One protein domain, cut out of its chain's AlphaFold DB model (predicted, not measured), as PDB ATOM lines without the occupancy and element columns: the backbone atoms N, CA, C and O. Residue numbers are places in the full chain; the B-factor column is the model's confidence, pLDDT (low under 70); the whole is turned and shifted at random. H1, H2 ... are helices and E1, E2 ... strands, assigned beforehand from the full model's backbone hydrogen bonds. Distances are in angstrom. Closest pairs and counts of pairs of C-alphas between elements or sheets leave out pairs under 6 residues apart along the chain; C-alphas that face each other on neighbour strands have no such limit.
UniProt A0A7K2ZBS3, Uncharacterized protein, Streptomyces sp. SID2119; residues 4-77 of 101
ATOM      1  N   PHE A   4      36.209  15.816 -46.337       94.19
ATOM      2  CA  PHE A   4      35.272  16.229 -47.364       94.19
ATOM      3  C   PHE A   4      36.002  16.563 -48.667       94.19
ATOM      4  O   PHE A   4      37.190  16.893 -48.671       94.19
ATOM      5  N   TYR A   5      35.276  16.544 -49.776       91.06
ATOM      6  CA  TYR A   5      35.743  17.069 -51.060       91.06
ATOM      7  C   TYR A   5      34.657  17.940 -51.703       91.06
ATOM      8  O   TYR A   5      33.489  17.898 -51.306       91.06
ATOM      9  N   ARG A   6      35.056  18.794 -52.653       83.19
ATOM     10  CA  ARG A   6      34.187  19.792 -53.309       83.19
ATOM     11  C   ARG A   6      34.561  19.960 -54.772       83.19
ATOM     12  O   ARG A   6      35.691  19.689 -55.141       83.19
ATOM     13  N   GLY A   7      33.670  20.526 -55.578       71.25
ATOM     14  CA  GLY A   7      33.952  20.933 -56.962       71.25
ATOM     15  C   GLY A   7      33.118  20.194 -58.008       71.25
ATOM     16  O   GLY A   7      33.394  20.312 -59.204       71.25
ATOM     17  N   TYR A   8      32.137  19.400 -57.571       69.88
ATOM     18  CA  TYR A   8      31.064  18.954 -58.445       69.88
ATOM     19  C   TYR A   8      30.121  20.133 -58.650       69.88
ATOM     20  O   TYR A   8      29.457  20.547 -57.705       69.88
ATOM     21  N   SER A   9      30.083  20.682 -59.862       71.81
ATOM     22  CA  SER A   9      29.112  21.717 -60.192       71.81
ATOM     23  C   SER A   9      27.731  21.083 -60.341       71.81
ATOM     24  O   SER A   9      27.460  20.439 -61.349       71.81
ATOM     25  N   ALA A  10      26.832  21.290 -59.385       69.56
ATOM     26  CA  ALA A  10      25.427  20.916 -59.484       69.56
ATOM     27  C   ALA A  10      24.727  21.586 -60.682       69.56
ATOM     28  O   ALA A  10      23.773  21.033 -61.211       69.56
ATOM     29  N   ALA A  11      25.214  22.746 -61.146       77.06
ATOM     30  CA  ALA A  11      24.663  23.434 -62.314       77.06
ATOM     31  C   ALA A  11      25.066  22.787 -63.649       77.06
ATOM     32  O   ALA A  11      24.299  22.827 -64.603       77.06
ATOM     33  N   THR A  12      26.274  22.220 -63.744       77.56
ATOM     34  CA  THR A  12      26.813  21.708 -65.021       77.56
ATOM     35  C   THR A  12      27.093  20.208 -65.020       77.56
ATOM     36  O   THR A  12      27.488  19.661 -66.046       77.56
ATOM     37  N   GLY A  13      26.950  19.536 -63.877       72.19
ATOM     38  CA  GLY A  13      27.276  18.124 -63.675       72.19
ATOM     39  C   GLY A  13      28.766  17.781 -63.812       72.19
ATOM     40  O   GLY A  13      29.131  16.606 -63.794       72.19
ATOM     41  N   ARG A  14      29.646  18.780 -63.981       70.69
ATOM     42  CA  ARG A  14      31.080  18.588 -64.259       70.69
ATOM     43  C   ARG A  14      31.937  18.735 -63.003       70.69
ATOM     44  O   ARG A  14      31.600  19.476 -62.081       70.69
ATOM     45  N   ARG A  15      33.084  18.047 -63.002       68.31
ATOM     46  CA  ARG A  15      34.091  18.083 -61.929       68.31
ATOM     47  C   ARG A  15      35.187  19.116 -62.241       68.31
ATOM     48  O   ARG A  15      35.807  19.034 -63.297       68.31
ATOM     49  N   ALA A  16      35.453  20.055 -61.333       68.62
ATOM     50  CA  ALA A  16      36.601  20.974 -61.405       68.62
ATOM     51  C   ALA A  16      37.907  20.324 -60.886       68.62
ATOM     52  O   ALA A  16      37.862  19.308 -60.202       68.62
ATOM     53  N   GLN A  17      39.091  20.905 -61.135       63.81
ATOM     54  CA  GLN A  17      40.362  20.355 -60.610       63.81
ATOM     55  C   GLN A  17      40.400  20.260 -59.073       63.81
ATOM     56  O   GLN A  17      40.950  19.298 -58.537       63.81
ATOM     57  N   GLN A  18      39.755  21.197 -58.364       63.44
ATOM     58  CA  GLN A  18      39.574  21.139 -56.905       63.44
ATOM     59  C   GLN A  18      38.847  19.868 -56.427       63.44
ATOM     60  O   GLN A  18      39.042  19.484 -55.278       63.44
ATOM     61  N   VAL A  19      38.105  19.174 -57.306       65.31
ATOM     62  CA  VAL A  19      37.435  17.895 -56.998       65.31
ATOM     63  C   VAL A  19      38.400  16.814 -56.618       65.31
ATOM     64  O   VAL A  19      38.017  15.940 -55.862       65.31
ATOM     65  N   ARG A  20      39.638  16.858 -57.107       81.88
ATOM     66  CA  ARG A  20      40.583  15.786 -56.825       81.88
ATOM     67  C   ARG A  20      41.074  15.829 -55.387       81.88
ATOM     68  O   ARG A  20      41.495  14.799 -54.904       81.88
ATOM     69  N   ASN A  21      41.013  16.957 -54.682       91.75
ATOM     70  CA  ASN A  21      41.560  17.028 -53.330       91.75
ATOM     71  C   ASN A  21      40.532  16.615 -52.270       91.75
ATOM     72  O   ASN A  21      39.509  17.271 -52.076       91.75
ATOM     73  N   LEU A  22      40.866  15.568 -51.521       94.50
ATOM     74  CA  LEU A  22      40.201  15.178 -50.289       94.50
ATOM     75  C   LEU A  22      40.820  15.949 -49.117       94.50
ATOM     76  O   LEU A  22      42.014  15.832 -48.827       94.50
ATOM     77  N   HIS A  23      40.010  16.763 -48.451       95.44
ATOM     78  CA  HIS A  23      40.425  17.602 -47.335       95.44
ATOM     79  C   HIS A  23      40.061  16.952 -46.003       95.44
ATOM     80  O   HIS A  23      38.916  16.559 -45.805       95.44
ATOM     81  N   VAL A  24      41.004  16.909 -45.061       96.81
ATOM     82  CA  VAL A  24      40.710  16.566 -43.659       96.81
ATOM     83  C   VAL A  24      39.966  17.732 -43.019       96.81
ATOM     84  O   VAL A  24      40.420  18.877 -43.117       96.81
ATOM     85  N   MET A  25      38.831  17.440 -42.388       96.00
ATOM     86  CA  MET A  25      37.976  18.406 -41.709       96.00
ATOM     87  C   MET A  25      38.671  18.978 -40.476       96.00
ATOM     88  O   MET A  25      39.268  18.243 -39.690       96.00
ATOM     89  N   ARG A  26      38.555  20.291 -40.280       95.50
ATOM     90  CA  ARG A  26      38.852  20.930 -39.000       95.50
ATOM     91  C   ARG A  26      37.706  20.641 -38.034       95.50
ATOM     92  O   ARG A  26      36.566  20.969 -38.346       95.50
ATOM     93  N   GLU A  27      38.006  20.067 -36.875       94.12
ATOM     94  CA  GLU A  27      36.998  19.681 -35.871       94.12
ATOM     95  C   GLU A  27      36.929  20.638 -34.674       94.12
ATOM     96  O   GLU A  27      36.078  20.478 -33.805       94.12
ATOM     97  N   ASP A  28      37.790  21.655 -34.633       91.31
ATOM     98  CA  ASP A  28      37.948  22.567 -33.505       91.31
ATOM     99  C   ASP A  28      37.893  24.057 -33.898       91.31
ATOM    100  O   ASP A  28      37.955  24.461 -35.067       91.31
ATOM    101  N   GLY A  29      37.743  24.901 -32.875       91.06
ATOM    102  CA  GLY A  29      37.731  26.354 -33.006       91.06
ATOM    103  C   GLY A  29      36.518  26.922 -33.752       91.06
ATOM    104  O   GLY A  29      35.513  26.260 -34.005       91.06
ATOM    105  N   LYS A  30      36.618  28.202 -34.132       89.06
ATOM    106  CA  LYS A  30      35.521  28.987 -34.733       89.06
ATOM    107  C   LYS A  30      34.975  28.408 -36.051       89.06
ATOM    108  O   LYS A  30      33.852  28.720 -36.445       89.06
ATOM    109  N   PHE A  31      35.762  27.579 -36.736       89.56
ATOM    110  CA  PHE A  31      35.438  27.011 -38.047       89.56
ATOM    111  C   PHE A  31      35.335  25.477 -38.045       89.56
ATOM    112  O   PHE A  31      35.402  24.859 -39.112       89.56
ATOM    113  N   ALA A  32      35.151  24.874 -36.866       91.62
ATOM    114  CA  ALA A  32      34.887  23.449 -36.706       91.62
ATOM    115  C   ALA A  32      33.738  22.984 -37.614       91.62
ATOM    116  O   ALA A  32      32.690  23.629 -37.695       91.62
ATOM    117  N   GLY A  33      33.955  21.883 -38.332       91.00
ATOM    118  CA  GLY A  33      32.992  21.298 -39.257       91.00
ATOM    119  C   GLY A  33      32.614  22.205 -40.427       91.00
ATOM    120  O   GLY A  33      31.590  21.959 -41.047       91.00
ATOM    121  N   LYS A  34      33.376  23.276 -40.701       90.06
ATOM    122  CA  LYS A  34      33.096  24.235 -41.788       90.06
ATOM    123  C   LYS A  34      34.241  24.375 -42.788       90.06
ATOM    124  O   LYS A  34      34.069  24.974 -43.851       90.06
ATOM    125  N   GLN A  35      35.427  23.872 -42.464       93.06
ATOM    126  CA  GLN A  35      36.641  24.071 -43.252       93.06
ATOM    127  C   GLN A  35      37.554  22.852 -43.167       93.06
ATOM    128  O   GLN A  35      37.493  22.077 -42.215       93.06
ATOM    129  N   GLY A  36      38.440  22.708 -44.150       94.81
ATOM    130  CA  GLY A  36      39.568  21.792 -44.032       94.81
ATOM    131  C   GLY A  36      40.624  22.337 -43.074       94.81
ATOM    132  O   GLY A  36      40.696  23.546 -42.844       94.81
ATOM    133  N   LEU A  37      41.503  21.470 -42.572       96.12
ATOM    134  CA  LEU A  37      42.672  21.894 -41.791       96.12
ATOM    135  C   LEU A  37      43.519  22.940 -42.538       96.12
ATOM    136  O   LEU A  37      43.977  23.899 -41.924       96.12
ATOM    137  N   CYS A  38      43.616  22.828 -43.868       94.31
ATOM    138  CA  CYS A  38      44.296  23.788 -44.742       94.31
ATOM    139  C   CYS A  38      43.536  25.116 -44.969       94.31
ATOM    140  O   CYS A  38      43.927  25.899 -45.829       94.31
ATOM    141  N   GLY A  39      42.400  25.345 -44.297       92.06
ATOM    142  CA  GLY A  39      41.568  26.550 -44.439       92.06
ATOM    143  C   GLY A  39      40.586  26.533 -45.616       92.06
ATOM    144  O   GLY A  39      39.777  27.446 -45.762       92.06
ATOM    145  N   ALA A  40      40.594  25.490 -46.452       90.31
ATOM    146  CA  ALA A  40      39.688  25.386 -47.595       90.31
ATOM    147  C   ALA A  40      38.207  25.349 -47.129       90.31
ATOM    148  O   ALA A  40      37.833  24.402 -46.432       90.31
ATOM    149  N   PRO A  41      37.324  26.269 -47.572       88.12
ATOM    150  CA  PRO A  41      35.959  26.424 -47.033       88.12
ATOM    151  C   PRO A  41      34.967  25.356 -47.506       88.12
ATOM    152  O   PRO A  41      34.615  25.317 -48.679       88.12
ATOM    153  N   GLY A  42      34.511  24.477 -46.611       80.81
ATOM    154  CA  GLY A  42      33.650  23.341 -46.949       80.81
ATOM    155  C   GLY A  42      32.257  23.736 -47.470       80.81
ATOM    156  O   GLY A  42      31.727  23.083 -48.358       80.81
ATOM    157  N   TRP A  43      31.691  24.829 -46.953       81.56
ATOM    158  CA  TRP A  43      30.287  25.223 -47.128       81.56
ATOM    159  C   TRP A  43      30.156  26.632 -47.707       81.56
ATOM    160  O   TRP A  43      31.088  27.430 -47.637       81.56
ATOM    161  N   GLY A  44      28.973  26.942 -48.243       73.62
ATOM    162  CA  GLY A  44      28.653  28.271 -48.776       73.62
ATOM    163  C   GLY A  44      29.187  28.535 -50.187       73.62
ATOM    164  O   GLY A  44      29.207  29.683 -50.616       73.62
ATOM    165  N   VAL A  45      29.614  27.493 -50.912       72.75
ATOM    166  CA  VAL A  45      30.034  27.600 -52.317       72.75
ATOM    167  C   VAL A  45      28.852  27.282 -53.231       72.75
ATOM    168  O   VAL A  45      28.301  26.179 -53.195       72.75
ATOM    169  N   THR A  46      28.468  28.243 -54.069       77.69
ATOM    170  CA  THR A  46      27.352  28.096 -55.007       77.69
ATOM    171  C   THR A  46      27.615  26.963 -55.995       77.69
ATOM    172  O   THR A  46      28.715  26.830 -56.531       77.69
ATOM    173  N   HIS A  47      26.594  26.138 -56.226       77.38
ATOM    174  CA  HIS A  47      26.627  24.995 -57.139       77.38
ATOM    175  C   HIS A  47      27.687  23.938 -56.825       77.38
ATOM    176  O   HIS A  47      27.873  23.062 -57.645       77.38
ATOM    177  N   SER A  48      28.369  23.958 -55.684       79.25
ATOM    178  CA  SER A  48      29.419  22.982 -55.379       79.25
ATOM    179  C   SER A  48      29.300  22.504 -53.936       79.25
ATOM    180  O   SER A  48      30.129  22.862 -53.093       79.25
ATOM    181  N   PRO A  49      28.229  21.750 -53.618       82.38
ATOM    182  CA  PRO A  49      28.016  21.271 -52.265       82.38
ATOM    183  C   PRO A  49      29.163  20.334 -51.848       82.38
ATOM    184  O   PRO A  49      29.657  19.558 -52.673       82.38
ATOM    185  N   PRO A  50      29.612  20.397 -50.584       88.38
ATOM    186  CA  PRO A  50      30.595  19.456 -50.074       88.38
ATOM    187  C   PRO A  50      29.992  18.057 -49.956       88.38
ATOM    188  O   PRO A  50      28.836  17.897 -49.565       88.38
ATOM    189  N   VAL A  51      30.815  17.043 -50.207       89.69
ATOM    190  CA  VAL A  51      30.511  15.658 -49.835       89.69
ATOM    191  C   VAL A  51      31.350  15.305 -48.618       89.69
ATOM    192  O   VAL A  51      32.575  15.427 -48.665       89.69
ATOM    193  N   LEU A  52      30.687  14.903 -47.534       92.44
ATOM    194  CA  LEU A  52      31.320  14.504 -46.279       92.44
ATOM    195  C   LEU A  52      31.610  12.998 -46.283       92.44
ATOM    196  O   LEU A  52      30.779  12.205 -46.719       92.44
ATOM    197  N   ILE A  53      32.773  12.623 -45.759       93.44
ATOM    198  CA  ILE A  53      33.173  11.246 -45.483       93.44
ATOM    199  C   ILE A  53      33.498  11.155 -43.992       93.44
ATOM    200  O   ILE A  53      34.388  11.854 -43.491       93.44
ATOM    201  N   ASP A  54      32.743  10.320 -43.291       94.19
ATOM    202  CA  ASP A  54      32.831  10.114 -41.850       94.19
ATOM    203  C   ASP A  54      32.684   8.611 -41.549       94.19
ATOM    204  O   ASP A  54      31.645   8.041 -41.897       94.19
ATOM    205  N   PRO A  55      33.699   7.948 -40.963       94.19
ATOM    206  CA  PRO A  55      34.989   8.494 -40.514       94.19
ATOM    207  C   PRO A  55      35.956   8.829 -41.667       94.19
ATOM    208  O   PRO A  55      35.725   8.475 -42.821       94.19
ATOM    209  N   LEU A  56      37.067   9.512 -41.352       93.00
ATOM    210  CA  LEU A  56      38.186   9.732 -42.281       93.00
ATOM    211  C   LEU A  56      38.629   8.383 -42.884       93.00
ATOM    212  O   LEU A  56      38.996   7.487 -42.119       93.00
ATOM    213  N   PRO A  57      38.620   8.220 -44.221       94.31
ATOM    214  CA  PRO A  57      38.980   6.951 -44.834       94.31
ATOM    215  C   PRO A  57      40.495   6.719 -44.761       94.31
ATOM    216  O   PRO A  57      41.278   7.668 -44.723       94.31
ATOM    217  N   LEU A  58      40.913   5.451 -44.793       93.69
ATOM    218  CA  LEU A  58      42.334   5.069 -44.791       93.69
ATOM    219  C   LEU A  58      43.077   5.535 -46.057       93.69
ATOM    220  O   LEU A  58      44.275   5.802 -46.016       93.69
ATOM    221  N   ALA A  59      42.362   5.659 -47.177       94.19
ATOM    222  CA  ALA A  59      42.876   6.142 -48.453       94.19
ATOM    223  C   ALA A  59      41.837   7.046 -49.142       94.19
ATOM    224  O   ALA A  59      40.646   6.952 -48.828       94.19
ATOM    225  N   PRO A  60      42.245   7.921 -50.080       93.75
ATOM    226  CA  PRO A  60      41.294   8.688 -50.868       93.75
ATOM    227  C   PRO A  60      40.441   7.740 -51.729       93.75
ATOM    228  O   PRO A  60      41.003   6.830 -52.336       93.75
ATOM    229  N   PRO A  61      39.116   7.953 -51.823       91.81
ATOM    230  CA  PRO A  61      38.274   7.269 -52.801       91.81
ATOM    231  C   PRO A  61      38.745   7.478 -54.246       91.81
ATOM    232  O   PRO A  61      39.450   8.446 -54.547       91.81
ATOM    233  N   ASP A  62      38.290   6.620 -55.158       89.44
ATOM    234  CA  ASP A  62      38.700   6.648 -56.564       89.44
ATOM    235  C   ASP A  62      38.544   8.028 -57.221       89.44
ATOM    236  O   ASP A  62      37.499   8.688 -57.167       89.44
ATOM    237  N   GLY A  63      39.616   8.468 -57.883       87.19
ATOM    238  CA  GLY A  63      39.688   9.775 -58.537       87.19
ATOM    239  C   GLY A  63      39.932  10.955 -57.589       87.19
ATOM    240  O   GLY A  63      39.990  12.096 -58.061       87.19
ATOM    241  N   LEU A  64      40.102  10.695 -56.289       91.12
ATOM    242  CA  LEU A  64      40.547  11.660 -55.290       91.12
ATOM    243  C   LEU A  64      42.009  11.408 -54.900       91.12
ATOM    244  O   LEU A  64      42.565  10.328 -55.055       91.12
ATOM    245  N   VAL A  65      42.639  12.447 -54.375       93.69
ATOM    246  CA  VAL A  65      43.980  12.475 -53.810       93.69
ATOM    247  C   VAL A  65      43.923  13.269 -52.517       93.69
ATOM    248  O   VAL A  65      43.128  14.197 -52.369       93.69
ATOM    249  N   TRP A  66      44.772  12.935 -51.556       94.94
ATOM    250  CA  TRP A  66      44.843  13.711 -50.328       94.94
ATOM    251  C   TRP A  66      45.303  15.148 -50.586       94.94
ATOM    252  O   TRP A  66      46.298  15.391 -51.275       94.94
ATOM    253  N   CYS A  67      44.647  16.113 -49.943       94.81
ATOM    254  CA  CYS A  67      45.205  17.448 -49.811       94.81
ATOM    255  C   CYS A  67      46.474  17.378 -48.942       94.81
ATOM    256  O   CYS A  67      46.395  17.156 -47.733       94.81
ATOM    257  N   ARG A  68      47.643  17.606 -49.555       94.81
ATOM    258  CA  ARG A  68      48.958  17.506 -48.893       94.81
ATOM    259  C   ARG A  68      49.055  18.344 -47.613       94.81
ATOM    260  O   ARG A  68      49.537  17.852 -46.601       94.81
ATOM    261  N   SER A  69      48.542  19.577 -47.640       95.88
ATOM    262  CA  SER A  69      48.526  20.457 -46.461       95.88
ATOM    263  C   SER A  69      47.643  19.895 -45.341       95.88
ATOM    264  O   SER A  69      48.079  19.845 -44.194       95.88
ATOM    265  N   CYS A  70      46.438  19.399 -45.656       96.50
ATOM    266  CA  CYS A  70      45.579  18.762 -44.655       96.50
ATOM    267  C   CYS A  70      46.248  17.539 -44.017       96.50
ATOM    268  O   CYS A  70      46.157  17.388 -42.804       96.50
ATOM    269  N   VAL A  71      46.918  16.690 -44.805       96.00
ATOM    270  CA  VAL A  71      47.639  15.520 -44.274       96.00
ATOM    271  C   VAL A  71      48.792  15.945 -43.372       96.00
ATOM    272  O   VAL A  71      48.929  15.386 -42.293       96.00
ATOM    273  N   GLY A  72      49.570  16.961 -43.755       95.94
ATOM    274  CA  GLY A  72      50.638  17.498 -42.906       95.94
ATOM    275  C   GLY A  72      50.116  18.012 -41.560       95.94
ATOM    276  O   GLY A  72      50.646  17.645 -40.514       95.94
ATOM    277  N   HIS A  73      49.028  18.789 -41.565       96.56
ATOM    278  CA  HIS A  73      48.394  19.246 -40.324       96.56
ATOM    279  C   HIS A  73      47.828  18.089 -39.494       96.56
ATOM    280  O   HIS A  73      48.012  18.069 -38.282       96.56
ATOM    281  N   ALA A  74      47.168  17.115 -40.125       95.25
ATOM    282  CA  ALA A  74      46.645  15.944 -39.426       95.25
ATOM    283  C   ALA A  74      47.774  15.121 -38.787       95.25
ATOM    284  O   ALA A  74      47.665  14.751 -37.623       95.25
ATOM    285  N   ALA A  75      48.875  14.901 -39.514       95.31
ATOM    286  CA  ALA A  75      50.066  14.216 -39.018       95.31
ATOM    287  C   ALA A  75      50.697  14.947 -37.825       95.31
ATOM    288  O   ALA A  75      51.143  14.296 -36.883       95.31
ATOM    289  N   ALA A  76      50.707  16.283 -37.842       95.31
ATOM    290  CA  ALA A  76      51.164  17.083 -36.710       95.31
ATOM    291  C   ALA A  76      50.249  16.895 -35.489       95.31
ATOM    292  O   ALA A  76      50.730  16.608 -34.398       95.31
ATOM    293  N   LEU A  77      48.927  16.990 -35.679       93.75
ATOM    294  CA  LEU A  77      47.938  16.868 -34.601       93.75
ATOM    295  C   LEU A  77      47.970  15.507 -33.896       93.75
ATOM    296  O   LEU A  77      47.697  15.440 -32.703       93.75
TER     297      LEU A  77
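What this domain is: This is residues 4 to 77 of the 101 residues of an uncharacterized protein of Streptomyces sp. SID2119 (UniProt A0A7K2ZBS3). Little regular structure: most of the printed part is long loops, residues 4 to 16, 25 to 50 and 54 to 67, with strand E1 in the middle between E2 on one side and helix H2 on the other, H2 reaching out to one end of the longest axis and short H1 leading straight into E1. Residues 4 to 5 pair antiparallel with 51 to 52 of E2, and 65 to 66 parallel with 21 to 22 of E1. The 74 printed residues, 21 in named elements, run H1, E1, E2, H2, a mixed class; the whole is compact, radius of gyration of the C-alphas 12.0 A, spans 37 by 28 by 19 A.

Where its parts are: H1 is residues 17 to 20, from C-alpha 17 at (40.362, 20.355, -60.610); E1 is 21 to 24, 9.7 A; E2 is 51 to 53, 6.7 A; H2 is 68 to 77, 14.3 A, ending at C-alpha 77 (47.938, 16.868, -34.601).

How they stand to each other: The closest C-alphas of E1 and H2, Val 24 and Cys 70, are 5.4 A apart. E1 and E2 are near each other, with 7 pairs of C-alphas within 10 A. H1 and E1 meet only through their link; H1 and H2 are apart. Every O i to N i+4 pair of H2 is within hydrogen-bond range; H1 is too short for one.

The domain as a whole: The C-alphas of Thr 12 and Ala 76 are the farthest apart, 37.6 A. The printed part has no cut. The links E1 to E2 and E2 to H2 are long. Residues 8, 10 and 15 to 19 have pLDDT under 70.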